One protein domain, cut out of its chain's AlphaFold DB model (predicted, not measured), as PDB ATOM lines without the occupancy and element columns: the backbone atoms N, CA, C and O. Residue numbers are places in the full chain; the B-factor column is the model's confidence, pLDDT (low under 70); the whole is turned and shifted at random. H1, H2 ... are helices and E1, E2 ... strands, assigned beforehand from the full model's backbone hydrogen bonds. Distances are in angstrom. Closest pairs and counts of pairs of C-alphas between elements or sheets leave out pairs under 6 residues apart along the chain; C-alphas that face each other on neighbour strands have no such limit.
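AT A GLANCE: This is residues 3 to 79 of the 85 residues of an uncharacterized protein of Zooshikella ganghwensis (UniProt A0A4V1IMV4). Little regular structure is seen in this rod: one long helix, H1, runs along it, and a short helix, H2, packs steeply on residues 16 to 23 of H1. A long stretch with no named element, residues 51 to 79, runs out to one end of the rod and folds back. The printed part has 77 residues, with H1, H2 and one strand, E1, in that order, and is mostly helix, with 29 residues in named elements. It is only just compact, close to loose, with a radius of gyration of the C-alphas of 13.6 A and spans of 45 by 20 by 17 A.

HOW THE PARTS SIT: H1, residues 9 to 26, touches H2, residues 36 to 43, with residues 16 to 23 alone; their closest C-alphas, of Thr 16 and Leu 43, are 5.5 A apart. They run opposite ways at a steep tilt of 50 degrees. In both helices every O i to N i+4 pair is within hydrogen-bond range. E1, residues 48 to 50, pairs with no named strand; it and H2 meet only through their link. Residues 33 to 34 pair antiparallel with residues 59 to 60.

IN THESE COORDINATES: H1 is 25.7 A long, from C-alpha 9 at (116.721, 154.165, 177.069). E1 ends at C-alpha 50, (106.951, 144.375, 176.800).

THE WHOLE: The C-alphas farthest apart, of Gly 6 and Ala 64, are 44.7 A apart. The printed part has no cut; pLDDT is under 70 at residues 5 to 7 and 79.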
ATOM      1  N   LEU A   3     110.080 149.627 178.532       86.25
ATOM      2  CA  LEU A   3     111.426 149.374 179.023       86.25
ATOM      3  C   LEU A   3     111.368 149.057 180.514       86.25
ATOM      4  O   LEU A   3     110.634 149.722 181.249       86.25
ATOM      5  N   LYS A   4     112.158 148.074 180.952       78.62
ATOM      6  CA  LYS A   4     112.417 147.878 182.381       78.62
ATOM      7  C   LYS A   4     113.174 149.102 182.891       78.62
ATOM      8  O   LYS A   4     114.068 149.594 182.206       78.62
ATOM      9  N   GLY A   5     112.833 149.593 184.084       66.69
ATOM     10  CA  GLY A   5     113.650 150.609 184.752       66.69
ATOM     11  C   GLY A   5     115.103 150.127 184.833       66.69
ATOM     12  O   GLY A   5     115.348 148.991 185.236       66.69
ATOM     13  N   GLY A   6     116.054 150.937 184.373       68.06
ATOM     14  CA  GLY A   6     117.414 150.470 184.102       68.06
ATOM     15  C   GLY A   6     118.067 151.234 182.944       68.06
ATOM     16  O   GLY A   6     117.721 152.399 182.782       68.06
ATOM     17  N   PRO A   7     119.018 150.632 182.199       65.00
ATOM     18  CA  PRO A   7     120.012 151.305 181.343       65.00
ATOM     19  C   PRO A   7     119.458 152.376 180.393       65.00
ATOM     20  O   PRO A   7     118.271 152.389 180.078       65.00
ATOM     21  N   GLU A   8     120.343 153.269 179.927       82.62
ATOM     22  CA  GLU A   8     119.978 154.441 179.123       82.62
ATOM     23  C   GLU A   8     119.018 154.071 177.978       82.62
ATOM     24  O   GLU A   8     119.399 153.299 177.089       82.62
ATOM     25  N   PRO A   9     117.781 154.612 177.969       84.88
ATOM     26  CA  PRO A   9     116.721 154.165 177.069       84.88
ATOM     27  C   PRO A   9     117.172 154.220 175.614       84.88
ATOM     28  O   PRO A   9     116.946 153.256 174.890       84.88
ATOM     29  N   ALA A  10     117.914 155.268 175.239       87.81
ATOM     30  CA  ALA A  10     118.475 155.482 173.909       87.81
ATOM     31  C   ALA A  10     119.294 154.290 173.373       87.81
ATOM     32  O   ALA A  10     119.197 153.973 172.186       87.81
ATOM     33  N   ILE A  11     120.063 153.604 174.230       90.38
ATOM     34  CA  ILE A  11     120.847 152.422 173.836       90.38
ATOM     35  C   ILE A  11     119.907 151.269 173.487       90.38
ATOM     36  O   ILE A  11     120.086 150.610 172.461       90.38
ATOM     37  N   ILE A  12     118.871 151.056 174.303       91.00
ATOM     38  CA  ILE A  12     117.870 150.016 174.055       91.00
ATOM     39  C   ILE A  12     117.088 150.339 172.776       91.00
ATOM     40  O   ILE A  12     116.837 149.442 171.977       91.00
ATOM     41  N   GLU A  13     116.738 151.605 172.518       91.06
ATOM     42  CA  GLU A  13     116.043 151.979 171.274       91.06
ATOM     43  C   GLU A  13     116.901 151.704 170.042       91.06
ATOM     44  O   GLU A  13     116.396 151.162 169.057       91.06
ATOM     45  N   ALA A  14     118.189 152.053 170.102       92.62
ATOM     46  CA  ALA A  14     119.130 151.809 169.017       92.62
ATOM     47  C   ALA A  14     119.289 150.306 168.748       92.62
ATOM     48  O   ALA A  14     119.133 149.876 167.603       92.62
ATOM     49  N   LEU A  15     119.502 149.507 169.797       93.50
ATOM     50  CA  LEU A  15     119.635 148.055 169.685       93.50
ATOM     51  C   LEU A  15     118.353 147.406 169.147       93.50
ATOM     52  O   LEU A  15     118.405 146.597 168.222       93.50
ATOM     53  N   THR A  16     117.185 147.777 169.679       94.44
ATOM     54  CA  THR A  16     115.906 147.247 169.190       94.44
ATOM     55  C   THR A  16     115.678 147.616 167.727       94.44
ATOM     56  O   THR A  16     115.204 146.787 166.950       94.44
ATOM     57  N   LYS A  17     116.033 148.841 167.318       95.44
ATOM     58  CA  LYS A  17     115.926 149.272 165.920       95.44
ATOM     59  C   LYS A  17     116.846 148.464 165.008       95.44
ATOM     60  O   LYS A  17     116.388 148.021 163.957       95.44
ATOM     61  N   GLU A  18     118.086 148.224 165.420       96.75
ATOM     62  CA  GLU A  18     119.024 147.379 164.677       96.75
ATOM     63  C   GLU A  18     118.478 145.954 164.513       96.75
ATOM     64  O   GLU A  18     118.430 145.427 163.401       96.75
ATOM     65  N   ARG A  19     117.968 145.344 165.593       97.50
ATOM     66  CA  ARG A  19     117.364 144.002 165.543       97.50
ATOM     67  C   ARG A  19     116.136 143.948 164.638       97.50
ATOM     68  O   ARG A  19     115.971 142.976 163.902       97.50
ATOM     69  N   ALA A  20     115.305 144.989 164.650       96.88
ATOM     70  CA  ALA A  20     114.157 145.107 163.757       96.88
ATOM     71  C   ALA A  20     114.586 145.171 162.282       96.88
ATOM     72  O   ALA A  20     114.005 144.495 161.434       96.88
ATOM     73  N   GLN A  21     115.627 145.952 161.976       97.25
ATOM     74  CA  GLN A  21     116.189 146.061 160.628       97.25
ATOM     75  C   GLN A  21     116.801 144.738 160.168       97.25
ATOM     76  O   GLN A  21     116.540 144.303 159.048       97.25
ATOM     77  N   ALA A  22     117.554 144.065 161.039       97.81
ATOM     78  CA  ALA A  22     118.117 142.752 160.753       97.81
ATOM     79  C   ALA A  22     117.017 141.712 160.502       97.81
ATOM     80  O   ALA A  22     117.113 140.925 159.562       97.81
ATOM     81  N   TYR A  23     115.946 141.718 161.298       97.62
ATOM     82  CA  TYR A  23     114.798 140.844 161.075       97.62
ATOM     83  C   TYR A  23     114.155 141.104 159.706       97.62
ATOM     84  O   TYR A  23     113.974 140.162 158.939       97.62
ATOM     85  N   ALA A  24     113.892 142.368 159.359       96.75
ATOM     86  CA  ALA A  24     113.329 142.734 158.061       96.75
ATOM     87  C   ALA A  24     114.229 142.316 156.883       96.75
ATOM     88  O   ALA A  24     113.735 141.760 155.907       96.75
ATOM     89  N   ALA A  25     115.544 142.529 156.991       96.69
ATOM     90  CA  ALA A  25     116.507 142.130 155.966       96.69
ATOM     91  C   ALA A  25     116.552 140.605 155.782       96.69
ATOM     92  O   ALA A  25     116.533 140.117 154.655       96.69
ATOM     93  N   ASN A  26     116.529 139.846 156.881       96.88
ATOM     94  CA  ASN A  26     116.500 138.383 156.841       96.88
ATOM     95  C   ASN A  26     115.181 137.813 156.295       96.88
ATOM     96  O   ASN A  26     115.157 136.652 155.906       96.88
ATOM     97  N   HIS A  27     114.105 138.606 156.250       96.19
ATOM     98  CA  HIS A  27     112.816 138.223 155.659       96.19
ATOM     99  C   HIS A  27     112.610 138.793 154.249       96.19
ATOM    100  O   HIS A  27     111.512 138.717 153.699       96.19
ATOM    101  N   HIS A  28     113.666 139.327 153.629       96.12
ATOM    102  CA  HIS A  28     113.654 139.731 152.228       96.12
ATOM    103  C   HIS A  28     114.022 138.553 151.313       96.12
ATOM    104  O   HIS A  28     115.100 138.503 150.723       96.12
ATOM    105  N   TYR A  29     113.124 137.573 151.222       94.44
ATOM    106  CA  TYR A  29     113.262 136.413 150.340       94.44
ATOM    107  C   TYR A  29     111.900 135.954 149.802       94.44
ATOM    108  O   TYR A  29     110.846 136.369 150.288       94.44
ATOM    109  N   PHE A  30     111.921 135.105 148.774       97.25
ATOM    110  CA  PHE A  30     110.705 134.609 148.131       97.25
ATOM    111  C   PHE A  30     109.858 133.730 149.053       97.25
ATOM    112  O   PHE A  30     110.370 132.807 149.684       97.25
ATOM    113  N   GLY A  31     108.553 133.998 149.118       95.62
ATOM    114  CA  GLY A  31     107.637 133.261 149.993       95.62
ATOM    115  C   GLY A  31     107.831 133.559 151.483       95.62
ATOM    116  O   GLY A  31     107.351 132.793 152.319       95.62
ATOM    117  N   ALA A  32     108.529 134.648 151.829       96.50
ATOM    118  CA  ALA A  32     108.765 135.029 153.216       96.50
ATOM    119  C   ALA A  32     107.467 135.194 154.010       96.50
ATOM    120  O   ALA A  32     106.455 135.700 153.510       96.50
ATOM    121  N   GLN A  33     107.546 134.801 155.280       96.94
ATOM    122  CA  GLN A  33     106.476 134.946 156.249       96.94
ATOM    123  C   GLN A  33     106.941 135.851 157.385       96.94
ATOM    124  O   GLN A  33     107.888 135.534 158.099       96.94
ATOM    125  N   VAL A  34     106.258 136.975 157.564       96.94
ATOM    126  CA  VAL A  34     106.511 137.929 158.643       96.94
ATOM    127  C   VAL A  34     105.392 137.767 159.665       96.94
ATOM    128  O   VAL A  34     104.254 138.158 159.407       96.94
ATOM    129  N   THR A  35     105.703 137.152 160.805       97.62
ATOM    130  CA  THR A  35     104.714 136.820 161.838       97.62
ATOM    131  C   THR A  35     104.797 137.752 163.038       97.62
ATOM    132  O   THR A  35     105.864 138.274 163.365       97.62
ATOM    133  N   GLU A  36     103.684 137.905 163.751       97.19
ATOM    134  CA  GLU A  36     103.597 138.658 164.999       97.19
ATOM    135  C   GLU A  36     104.618 138.133 166.004       97.19
ATOM    136  O   GLU A  36     105.400 138.894 166.567       97.19
ATOM    137  N   SER A  37     104.675 136.810 166.163       96.88
ATOM    138  CA  SER A  37     105.609 136.145 167.068       96.88
ATOM    139  C   SER A  37     107.071 136.364 166.675       96.88
ATOM    140  O   SER A  37     107.904 136.605 167.549       96.88
ATOM    141  N   GLY A  38     107.389 136.342 165.377       97.12
ATOM    142  CA  GLY A  38     108.732 136.610 164.866       97.12
ATOM    143  C   GLY A  38     109.172 138.047 165.138       97.12
ATOM    144  O   GLY A  38     110.282 138.275 165.621       97.12
ATOM    145  N   VAL A  39     108.277 139.013 164.923       96.94
ATOM    146  CA  VAL A  39     108.536 140.424 165.234       96.94
ATOM    147  C   VAL A  39     108.651 140.642 166.743       96.94
ATOM    148  O   VAL A  39     109.584 141.306 167.188       96.94
ATOM    149  N   HIS A  40     107.770 140.050 167.554       97.19
ATOM    150  CA  HIS A  40     107.877 140.099 169.015       97.19
ATOM    151  C   HIS A  40     109.234 139.571 169.495       97.19
ATOM    152  O   HIS A  40     109.892 140.229 170.303       97.19
ATOM    153  N   ALA A  41     109.687 138.430 168.971       96.62
ATOM    154  CA  ALA A  41     110.985 137.857 169.311       96.62
ATOM    155  C   ALA A  41     112.150 138.763 168.881       96.62
ATOM    156  O   ALA A  41     113.081 138.968 169.656       96.62
ATOM    157  N   ALA A  42     112.085 139.351 167.683       96.25
ATOM    158  CA  ALA A  42     113.117 140.261 167.190       96.25
ATOM    159  C   ALA A  42     113.243 141.539 168.038       96.25
ATOM    160  O   ALA A  42     114.351 142.032 168.241       96.25
ATOM    161  N   LEU A  43     112.123 142.068 168.539       95.88
ATOM    162  CA  LEU A  43     112.087 143.306 169.323       95.88
ATOM    163  C   LEU A  43     112.319 143.092 170.828       95.88
ATOM    164  O   LEU A  43     112.515 144.063 171.558       95.88
ATOM    165  N   THR A  44     112.285 141.848 171.305       94.69
ATOM    166  CA  THR A  44     112.532 141.518 172.714       94.69
ATOM    167  C   THR A  44     114.036 141.386 172.952       94.69
ATOM    168  O   THR A  44     114.609 140.302 172.868       94.69
ATOM    169  N   VAL A  45     114.682 142.519 173.227       92.12
ATOM    170  CA  VAL A  45     116.101 142.599 173.609       92.12
ATOM    171  C   VAL A  45     116.255 142.800 175.116       92.12
ATOM    172  O   VAL A  45     115.280 143.038 175.833       92.12
ATOM    173  N   GLU A  46     117.487 142.721 175.614       90.50
ATOM    174  CA  GLU A  46     117.773 143.017 177.016       90.50
ATOM    175  C   GLU A  46     117.322 144.443 177.381       90.50
ATOM    176  O   GLU A  46     117.563 145.399 176.648       90.50
ATOM    177  N   GLY A  47     116.609 144.574 178.502       88.31
ATOM    178  CA  GLY A  47     116.017 145.841 178.942       88.31
ATOM    179  C   GLY A  47     114.609 146.127 178.398       88.31
ATOM    180  O   GLY A  47     113.920 146.984 178.951       88.31
ATOM    181  N   VAL A  48     114.118 145.387 177.396       91.06
ATOM    182  CA  VAL A  48     112.707 145.456 176.980       91.06
ATOM    183  C   VAL A  48     111.856 144.584 177.900       91.06
ATOM    184  O   VAL A  48     112.127 143.403 178.105       91.06
ATOM    185  N   GLU A  49     110.807 145.168 178.471       91.00
ATOM    186  CA  GLU A  49     109.841 144.453 179.306       91.00
ATOM    187  C   GLU A  49     108.681 143.895 178.488       91.00
ATOM    188  O   GLU A  49     108.284 142.745 178.661       91.00
ATOM    189  N   LYS A  50     108.128 144.722 177.595       91.94
ATOM    190  CA  LYS A  50     106.951 144.375 176.800       91.94
ATOM    191  C   LYS A  50     107.035 144.981 175.408       91.94
ATOM    192  O   LYS A  50     107.267 146.180 175.240       91.94
ATOM    193  N   VAL A  51     106.763 144.165 174.399       94.94
ATOM    194  CA  VAL A  51     106.546 144.615 173.021       94.94
ATOM    195  C   VAL A  51     105.046 144.661 172.760       94.94
ATOM    196  O   VAL A  51     104.307 143.769 173.164       94.94
ATOM    197  N   GLU A  52     104.599 145.724 172.103       94.75
ATOM    198  CA  GLU A  52     103.211 145.892 171.682       94.75
ATOM    199  C   GLU A  52     103.207 146.268 170.206       94.75
ATOM    200  O   GLU A  52     103.774 147.301 169.832       94.75
ATOM    201  N   LEU A  53     102.569 145.443 169.380       94.44
ATOM    202  CA  LEU A  53     102.345 145.721 167.969       94.44
ATOM    203  C   LEU A  53     100.880 146.120 167.779       94.44
ATOM    204  O   LEU A  53      99.963 145.340 168.019       94.44
ATOM    205  N   LYS A  54     100.640 147.373 167.391       93.19
ATOM    206  CA  LYS A  54      99.278 147.891 167.220       93.19
ATOM    207  C   LYS A  54      98.779 147.599 165.812       93.19
ATOM    208  O   LYS A  54      99.386 148.063 164.853       93.19
ATOM    209  N   GLY A  55      97.654 146.891 165.714       93.06
ATOM    210  CA  GLY A  55      97.025 146.572 164.429       93.06
ATOM    211  C   GLY A  55      97.883 145.660 163.555       93.06
ATOM    212  O   GLY A  55      97.834 145.773 162.332       93.06
ATOM    213  N   TRP A  56      98.702 144.808 164.174       95.38
ATOM    214  CA  TRP A  56      99.532 143.872 163.437       95.38
ATOM    215  C   TRP A  56      98.678 142.827 162.717       95.38
ATOM    216  O   TRP A  56      97.647 142.378 163.218       95.38
ATOM    217  N   LYS A  57      99.130 142.447 161.525       96.19
ATOM    218  CA  LYS A  57      98.604 141.321 160.768       96.19
ATOM    219  C   LYS A  57      99.783 140.606 160.136       96.19
ATOM    220  O   LYS A  57     100.595 141.249 159.472       96.19
ATOM    221  N   ASP A  58      99.836 139.293 160.316       96.31
ATOM    222  CA  ASP A  58     100.855 138.468 159.681       96.31
ATOM    223  C   ASP A  58     100.842 138.657 158.167       96.31
ATOM    224  O   ASP A  58      99.784 138.727 157.529       96.31
ATOM    225  N   TYR A  59     102.040 138.737 157.602       94.81
ATOM    226  CA  TYR A  59     102.236 138.905 156.175       94.81
ATOM    227  C   TYR A  59     102.858 137.643 155.591       94.81
ATOM    228  O   TYR A  59     103.941 137.229 155.998       94.81
ATOM    229  N   GLN A  60     102.172 137.049 154.621       96.12
ATOM    230  CA  GLN A  60     102.639 135.886 153.878       96.12
ATOM    231  C   GLN A  60     102.790 136.280 152.414       96.12
ATOM    232  O   GLN A  60     101.803 136.622 151.761       96.12
ATOM    233  N   CYS A  61     104.013 136.213 151.893       95.56
ATOM    234  CA  CYS A  61     104.249 136.406 150.467       95.56
ATOM    235  C   CYS A  61     103.736 135.204 149.672       95.56
ATOM    236  O   CYS A  61     103.797 134.062 150.149       95.56
ATOM    237  N   GLN A  62     103.316 135.439 148.427       95.69
ATOM    238  CA  GLN A  62     103.199 134.354 147.457       95.69
ATOM    239  C   GLN A  62     104.585 133.755 147.147       95.69
ATOM    240  O   GLN A  62     105.606 134.413 147.364       95.69
ATOM    241  N   PRO A  63     104.658 132.529 146.597       94.12
ATOM    242  CA  PRO A  63     105.932 131.844 146.360       94.12
ATOM    243  C   PRO A  63     106.937 132.606 145.485       94.12
ATOM    244  O   PRO A  63     108.131 132.380 145.615       94.12
ATOM    245  N   ALA A  64     106.471 133.492 144.601       94.94
ATOM    246  CA  ALA A  64     107.313 134.308 143.717       94.94
ATOM    247  C   ALA A  64     107.407 135.786 144.151       94.94
ATOM    248  O   ALA A  64     107.917 136.618 143.405       94.94
ATOM    249  N   GLU A  65     106.912 136.125 145.342       94.50
ATOM    250  CA  GLU A  65     106.962 137.476 145.905       94.50
ATOM    251  C   GLU A  65     107.901 137.526 147.109       94.50
ATOM    252  O   GLU A  65     108.049 136.542 147.832       94.50
ATOM    253  N   ALA A  66     108.514 138.686 147.340       94.38
ATOM    254  CA  ALA A  66     109.355 138.940 148.503       94.38
ATOM    255  C   ALA A  66     108.813 140.129 149.304       94.38
ATOM    256  O   ALA A  66     108.363 141.126 148.735       94.38
ATOM    257  N   ALA A  67     108.884 140.038 150.631       93.94
ATOM    258  CA  ALA A  67     108.500 141.133 151.510       93.94
ATOM    259  C   ALA A  67     109.567 142.231 151.469       93.94
ATOM    260  O   ALA A  67     110.758 141.942 151.555       93.94
ATOM    261  N   PHE A  68     109.160 143.498 151.388       94.62
ATOM    262  CA  PHE A  68     110.075 144.637 151.461       94.62
ATOM    263  C   PHE A  68     109.622 145.619 152.542       94.62
ATOM    264  O   PHE A  68     108.510 146.143 152.500       94.62
ATOM    265  N   CYS A  69     110.489 145.865 153.525       95.25
ATOM    266  CA  CYS A  69     110.213 146.801 154.607       95.25
ATOM    267  C   CYS A  69     110.662 148.212 154.209       95.25
ATOM    268  O   CYS A  69     111.852 148.461 154.031       95.25
ATOM    269  N   THR A  70     109.716 149.141 154.085       94.94
ATOM    270  CA  THR A  70     109.996 150.526 153.671       94.94
ATOM    271  C   THR A  70     110.322 151.451 154.839       94.94
ATOM    272  O   THR A  70     111.039 152.433 154.663       94.94
ATOM    273  N   ASN A  71     109.790 151.170 156.030       94.94
ATOM    274  CA  ASN A  71     110.001 151.989 157.216       94.94
ATOM    275  C   ASN A  71     109.760 151.189 158.503       94.94
ATOM    276  O   ASN A  71     108.849 150.366 158.569       94.94
ATOM    277  N   ILE A  72     110.525 151.502 159.552       94.69
ATOM    278  CA  ILE A  72     110.355 150.942 160.899       94.69
ATOM    279  C   ILE A  72     110.231 152.104 161.879       94.69
ATOM    280  O   ILE A  72     111.142 152.921 162.012       94.69
ATOM    281  N   THR A  73     109.103 152.167 162.587       93.44
ATOM    282  CA  THR A  73     108.861 153.160 163.639       93.44
ATOM    283  C   THR A  73     108.686 152.454 164.972       93.44
ATOM    284  O   THR A  73     107.753 151.674 165.147       93.44
ATOM    285  N   ILE A  74     109.562 152.757 165.925       91.50
ATOM    286  CA  ILE A  74     109.504 152.227 167.286       91.50
ATOM    287  C   ILE A  74     109.192 153.395 168.216       91.50
ATOM    288  O   ILE A  74     109.807 154.452 168.120       91.50
ATOM    289  N   LYS A  75     108.204 153.204 169.093       91.38
ATOM    290  CA  LYS A  75     107.876 154.148 170.163       91.38
ATOM    291  C   LYS A  75     108.144 153.487 171.503       91.38
ATOM    292  O   LYS A  75     107.678 152.366 171.751       91.38
ATOM    293  N   THR A  76     108.873 154.183 172.354       88.19
ATOM    294  CA  THR A  76     109.205 153.753 173.706       88.19
ATOM    295  C   THR A  76     108.303 154.440 174.714       88.19
ATOM    296  O   THR A  76     108.022 155.634 174.623       88.19
ATOM    297  N   LYS A  77     107.804 153.658 175.673       84.88
ATOM    298  CA  LYS A  77     107.221 154.180 176.906       84.88
ATOM    299  C   LYS A  77     108.115 153.698 178.036       84.88
ATOM    300  O   LYS A  77     108.218 152.494 178.270       84.88
ATOM    301  N   GLN A  78     108.789 154.624 178.703       74.69
ATOM    302  CA  GLN A  78     109.496 154.305 179.932       74.69
ATOM    303  C   GLN A  78     108.462 154.300 181.055       74.69
ATOM    304  O   GLN A  78     107.775 155.299 181.265       74.69
ATOM    305  N   LEU A  79     108.308 153.168 181.735       66.06
ATOM    306  CA  LEU A  79     107.446 153.106 182.905       66.06
ATOM    307  C   LEU A  79     108.196 153.810 184.037       66.06
ATOM    308  O   LEU A  79     109.199 153.309 184.541       66.06
TER     309      LEU A  79